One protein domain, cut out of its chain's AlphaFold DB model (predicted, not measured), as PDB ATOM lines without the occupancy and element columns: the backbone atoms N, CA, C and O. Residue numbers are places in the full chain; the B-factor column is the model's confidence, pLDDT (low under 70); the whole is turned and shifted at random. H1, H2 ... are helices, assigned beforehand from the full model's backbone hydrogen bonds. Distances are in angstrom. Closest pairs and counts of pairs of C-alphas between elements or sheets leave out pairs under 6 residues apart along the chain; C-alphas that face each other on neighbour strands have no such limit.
ATOM      1  N   GLU A 260     144.111 129.645 154.948       81.94
ATOM      2  CA  GLU A 260     144.787 130.491 153.956       81.94
ATOM      3  C   GLU A 260     144.756 131.974 154.341       81.94
ATOM      4  O   GLU A 260     145.735 132.689 154.132       81.94
ATOM      5  N   ASP A 261     143.663 132.453 154.944       83.50
ATOM      6  CA  ASP A 261     143.581 133.829 155.450       83.50
ATOM      7  C   ASP A 261     144.583 134.080 156.597       83.50
ATOM      8  O   ASP A 261     145.056 135.207 156.766       83.50
ATOM      9  N   LEU A 262     144.922 133.043 157.380       82.62
ATOM     10  CA  LEU A 262     145.972 133.106 158.404       82.62
ATOM     11  C   LEU A 262     147.374 133.058 157.788       82.62
ATOM     12  O   LEU A 262     148.207 133.885 158.152       82.62
ATOM     13  N   LEU A 263     147.617 132.138 156.848       82.31
ATOM     14  CA  LEU A 263     148.908 131.982 156.160       82.31
ATOM     15  C   LEU A 263     149.290 133.236 155.359       82.31
ATOM     16  O   LEU A 263     150.424 133.691 155.417       82.31
ATOM     17  N   SER A 264     148.320 133.848 154.675       84.19
ATOM     18  CA  SER A 264     148.499 135.105 153.927       84.19
ATOM     19  C   SER A 264     148.479 136.365 154.804       84.19
ATOM     20  O   SER A 264     148.572 137.481 154.294       84.19
ATOM     21  N   TYR A 265     148.325 136.205 156.121       85.06
ATOM     22  CA  TYR A 265     148.258 137.293 157.090       85.06
ATOM     23  C   TYR A 265     147.216 138.374 156.738       85.06
ATOM     24  O   TYR A 265     147.461 139.582 156.837       85.06
ATOM     25  N   ASN A 266     146.005 137.954 156.358       83.06
ATOM     26  CA  ASN A 266     144.906 138.860 156.026       83.06
ATOM     27  C   ASN A 266     144.364 139.567 157.285       83.06
ATOM     28  O   ASN A 266     143.358 139.170 157.882       83.06
ATOM     29  N   GLN A 267     145.031 140.649 157.695       83.00
ATOM     30  CA  GLN A 267     144.726 141.380 158.929       83.00
ATOM     31  C   GLN A 267     143.272 141.855 159.019       83.00
ATOM     32  O   GLN A 267     142.708 141.885 160.115       83.00
ATOM     33  N   ASN A 268     142.666 142.229 157.888       79.06
ATOM     34  CA  ASN A 268     141.295 142.729 157.848       79.06
ATOM     35  C   ASN A 268     140.303 141.630 158.245       79.06
ATOM     36  O   ASN A 268     139.489 141.836 159.147       79.06
ATOM     37  N   LYS A 269     140.430 140.431 157.661       78.81
ATOM     38  CA  LYS A 269     139.595 139.283 158.036       78.81
ATOM     39  C   LYS A 269     139.866 138.807 159.458       78.81
ATOM     40  O   LYS A 269     138.915 138.618 160.217       78.81
ATOM     41  N   ILE A 270     141.137 138.702 159.857       81.81
ATOM     42  CA  ILE A 270     141.521 138.277 161.213       81.81
ATOM     43  C   ILE A 270     140.867 139.183 162.263       81.81
ATOM     44  O   ILE A 270     140.295 138.690 163.234       81.81
ATOM     45  N   LYS A 271     140.888 140.507 162.061       83.19
ATOM     46  CA  LYS A 271     140.270 141.469 162.989       83.19
ATOM     47  C   LYS A 271     138.741 141.433 162.967       83.19
ATOM     48  O   LYS A 271     138.137 141.690 164.005       83.19
ATOM     49  N   SER A 272     138.135 141.089 161.832       77.25
ATOM     50  CA  SER A 272     136.677 141.071 161.656       77.25
ATOM     51  C   SER A 272     135.962 139.892 162.332       77.25
ATOM     52  O   SER A 272     134.771 139.990 162.617       77.25
ATOM     53  N   VAL A 273     136.667 138.794 162.634       80.31
ATOM     54  CA  VAL A 273     136.079 137.597 163.267       80.31
ATOM     55  C   VAL A 273     136.190 137.596 164.796       80.31
ATOM     56  O   VAL A 273     137.070 138.241 165.380       80.31
ATOM     57  N   THR A 274     135.319 136.824 165.456       79.56
ATOM     58  CA  THR A 274     135.287 136.680 166.924       79.56
ATOM     59  C   THR A 274     136.526 135.952 167.475       79.56
ATOM     60  O   THR A 274     137.113 135.128 166.769       79.56
ATOM     61  N   PRO A 275     136.919 136.174 168.749       82.06
ATOM     62  CA  PRO A 275     138.059 135.482 169.365       82.06
ATOM     63  C   PRO A 275     137.953 133.952 169.316       82.06
ATOM     64  O   PRO A 275     138.936 133.280 169.012       82.06
ATOM     65  N   GLN A 276     136.751 133.408 169.536       77.88
ATOM     66  CA  GLN A 276     136.500 131.967 169.455       77.88
ATOM     67  C   GLN A 276     136.792 131.420 168.053       77.88
ATOM     68  O   GLN A 276     137.372 130.348 167.908       77.88
ATOM     69  N   MET A 277     136.415 132.168 167.015       78.31
ATOM     70  CA  MET A 277     136.640 131.761 165.631       78.31
ATOM     71  C   MET A 277     138.125 131.829 165.264       78.31
ATOM     72  O   MET A 277     138.621 130.907 164.629       78.31
ATOM     73  N   ARG A 278     138.863 132.835 165.758       84.50
ATOM     74  CA  ARG A 278     140.333 132.890 165.613       84.50
ATOM     75  C   ARG A 278     141.010 131.678 166.240       84.50
ATOM     76  O   ARG A 278     141.876 131.091 165.606       84.50
ATOM     77  N   MET A 279     140.608 131.294 167.455       83.62
ATOM     78  CA  MET A 279     141.153 130.105 168.120       83.62
ATOM     79  C   MET A 279     140.849 128.826 167.337       83.62
ATOM     80  O   MET A 279     141.747 128.018 167.122       83.62
ATOM     81  N   ASN A 280     139.610 128.663 166.866       83.38
ATOM     82  CA  ASN A 280     139.222 127.487 166.090       83.38
ATOM     83  C   ASN A 280     140.017 127.386 164.775       83.38
ATOM     84  O   ASN A 280     140.534 126.316 164.464       83.38
ATOM     85  N   THR A 281     140.167 128.486 164.026       84.81
ATOM     86  CA  THR A 281     140.947 128.491 162.777       84.81
ATOM     87  C   THR A 281     142.448 128.327 163.040       84.81
ATOM     88  O   THR A 281     143.124 127.636 162.285       84.81
ATOM     89  N   ALA A 282     142.986 128.882 164.132       86.00
ATOM     90  CA  ALA A 282     144.383 128.662 164.516       86.00
ATOM     91  C   ALA A 282     144.661 127.181 164.829       86.00
ATOM     92  O   ALA A 282     145.684 126.645 164.411       86.00
ATOM     93  N   GLN A 283     143.729 126.491 165.491       85.75
ATOM     94  CA  GLN A 283     143.840 125.050 165.725       85.75
ATOM     95  C   GLN A 283     143.806 124.252 164.410       85.75
ATOM     96  O   GLN A 283     144.551 123.289 164.252       85.75
ATOM     97  N   GLN A 284     142.968 124.666 163.452       86.25
ATOM     98  CA  GLN A 284     142.929 124.068 162.115       86.25
ATOM     99  C   GLN A 284     144.231 124.296 161.340       86.25
ATOM    100  O   GLN A 284     144.692 123.374 160.678       86.25
ATOM    101  N   LEU A 285     144.847 125.476 161.459       86.62
ATOM    102  CA  LEU A 285     146.156 125.772 160.872       86.62
ATOM    103  C   LEU A 285     147.247 124.849 161.432       86.62
ATOM    104  O   LEU A 285     148.032 124.312 160.660       86.62
ATOM    105  N   VAL A 286     147.275 124.623 162.751       84.56
ATOM    106  CA  VAL A 286     148.234 123.689 163.372       84.56
ATOM    107  C   VAL A 286     148.081 122.286 162.784       84.56
ATOM    108  O   VAL A 286     149.069 121.686 162.372       84.56
ATOM    109  N   ASN A 287     146.847 121.785 162.684       84.69
ATOM    110  CA  ASN A 287     146.590 120.475 162.082       84.69
ATOM    111  C   ASN A 287     146.986 120.447 160.598       84.69
ATOM    112  O   ASN A 287     147.614 119.498 160.155       84.69
ATOM    113  N   TYR A 288     146.691 121.511 159.849       84.06
ATOM    114  CA  TYR A 288     147.055 121.633 158.439       84.06
ATOM    115  C   TYR A 288     148.575 121.586 158.216       84.06
ATOM    116  O   TYR A 288     149.031 120.924 157.286       84.06
ATOM    117  N   ILE A 289     149.362 122.239 159.078       83.19
ATOM    118  CA  ILE A 289     150.832 122.190 159.041       83.19
ATOM    119  C   ILE A 289     151.332 120.764 159.293       83.19
ATOM    120  O   ILE A 289     152.198 120.288 158.558       83.19
ATOM    121  N   ILE A 290     150.764 120.079 160.293       83.75
ATOM    122  CA  ILE A 290     151.119 118.696 160.642       83.75
ATOM    123  C   ILE A 290     150.781 117.741 159.490       83.75
ATOM    124  O   ILE A 290     151.629 116.952 159.079       83.75
ATOM    125  N   ASP A 291     149.571 117.836 158.938       86.00
ATOM    126  CA  ASP A 291     149.077 116.921 157.904       86.00
ATOM    127  C   ASP A 291     149.813 117.095 156.563       86.00
ATOM    128  O   ASP A 291     149.964 116.132 155.811       86.00
ATOM    129  N   ASN A 292     150.294 118.308 156.263       81.94
ATOM    130  CA  ASN A 292     151.003 118.621 155.016       81.94
ATOM    131  C   ASN A 292     152.534 118.664 155.163       81.94
ATOM    132  O   ASN A 292     153.218 118.921 154.175       81.94
ATOM    133  N   ASN A 293     153.081 118.393 156.357       80.50
ATOM    134  CA  ASN A 293     154.526 118.407 156.631       80.50
ATOM    135  C   ASN A 293     155.222 119.708 156.167       80.50
ATOM    136  O   ASN A 293     156.333 119.679 155.631       80.50
ATOM    137  N   LEU A 294     154.554 120.854 156.343       75.50
ATOM    138  CA  LEU A 294     155.085 122.147 155.907       75.50
ATOM    139  C   LEU A 294     156.370 122.481 156.674       75.50
ATOM    140  O   LEU A 294     156.421 122.364 157.898       75.50
ATOM    141  N   THR A 295     157.408 122.899 155.952       73.81
ATOM    142  CA  THR A 295     158.684 123.300 156.558       73.81
ATOM    143  C   THR A 295     158.609 124.718 157.130       73.81
ATOM    144  O   THR A 295     157.735 125.509 156.760       73.81
ATOM    145  N   ASP A 296     159.557 125.076 158.002       68.25
ATOM    146  CA  ASP A 296     159.658 126.435 158.556       68.25
ATOM    147  C   ASP A 296     159.752 127.497 157.440       68.25
ATOM    148  O   ASP A 296     159.091 128.532 157.511       68.25
ATOM    149  N   GLU A 297     160.486 127.229 156.353       65.88
ATOM    150  CA  GLU A 297     160.562 128.144 155.201       65.88
ATOM    151  C   GLU A 297     159.198 128.380 154.536       65.88
ATOM    152  O   GLU A 297     158.896 129.511 154.165       65.88
ATOM    153  N   GLN A 298     158.354 127.350 154.434       64.75
ATOM    154  CA  GLN A 298     157.022 127.447 153.824       64.75
ATOM    155  C   GLN A 298     155.993 128.127 154.740       64.75
ATOM    156  O   GLN A 298     155.013 128.687 154.256       64.75
ATOM    157  N   CYS A 299     156.205 128.097 156.059       61.06
ATOM    158  CA  CYS A 299     155.329 128.760 157.027       61.06
ATOM    159  C   CYS A 299     155.635 130.259 157.189       61.06
ATOM    160  O   CYS A 299     154.737 131.028 157.533       61.06
ATOM    161  N   PHE A 300     156.890 130.676 156.977       61.06
ATOM    162  CA  PHE A 300     157.345 132.053 157.216       61.06
ATOM    163  C   PHE A 300     157.631 132.868 155.939       61.06
ATOM    164  O   PHE A 300     157.817 134.080 156.044       61.06
ATOM    165  N   ASN A 301     157.606 132.242 154.756       56.81
ATOM    166  CA  ASN A 301     157.610 132.890 153.436       56.81
ATOM    167  C   ASN A 301     156.495 132.289 152.548       56.81
ATOM    168  O   ASN A 301     156.785 131.402 151.742       56.81
TER     169      ASN A 301
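Overview. This is residues 260 to 301 of the 302 residues of the protein "ATPase associated with various cellular activities AAA_3" of Fervidobacterium nodosum (strain ATCC 35602 / DSM 5306 / Rt17-B1) (UniProt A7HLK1). One long helix, H3, makes the base and the longest axis of an open frame, and three short helices, H2, H1 and H4, are spread along one side of it: H2 near its first residues, H1 over its middle and H4 near its far end. The frame is loosely joined, with few contacts, and its two corners, residues 271 to 277 and 290 to 297, stand free. The printed part has 42 residues with four named helices, in the order H1, H2, H3, H4, and no named strand; the class is all helix. The whole is elongated, spanning 29 by 18 by 11 A, and only just compact, close to loose, with a radius of gyration of the C-alphas of 10.9 A.

Along the chain. Find C-alpha 275 at (138.059, 135.482, 169.365); from there H3, residues 275 to 292, runs 25.6 A to C-alpha 292 at (151.003, 118.621, 155.016). Before it in the chain, look at residues 267 to 272 for H2, which is 8.5 A long. Earlier still is H1, residues 260 to 263, 4.9 A long, which begins with C-alpha 260 at (144.787, 130.491, 153.956). After H3, residues 296 to 300 form H4, 6.2 A long.

Arrangement. Start again from H3, which touches no helix. Look at Leu 262 and Ala 282, the closest C-alphas of H1 and H3, 7.7 A apart: these helices are close but not clearly touching. H2 and H3 are also close but not clearly touching, with the C-alphas of Ile 270 and Arg 278 closest at 7.1 A; they run opposite ways at a steep tilt of 47 degrees. H3 and H4 are apart, but only just, at 8.2 A between their closest C-alphas. H1 and H2 only just touch, with 3 pairs of C-alphas within 8 A, and only at the corner by their link; the closest C-alphas are those of Asp 261 and Lys 269, 7.2 A apart. H1 and H4 are close but not clearly touching, with the C-alphas of Leu 263 and Cys 299 closest at 7.2 A. H2 and H4 are apart. In H2, H3 and H4 every O i to N i+4 pair is within hydrogen-bond range, while H1 is too short for such a pair and has one O i to N i+3 pair within range.

Size, cuts and confidence. The two C-alphas farthest apart are those of Ser 272 and Asn 293, at 29.3 A. The printed part has no cut, and the links H1 to H2, H2 to H3 and H3 to H4 are tight. In the B-factor column the mean pLDDT of the printed part is 79.5, and residues 296 to 301 are under 70.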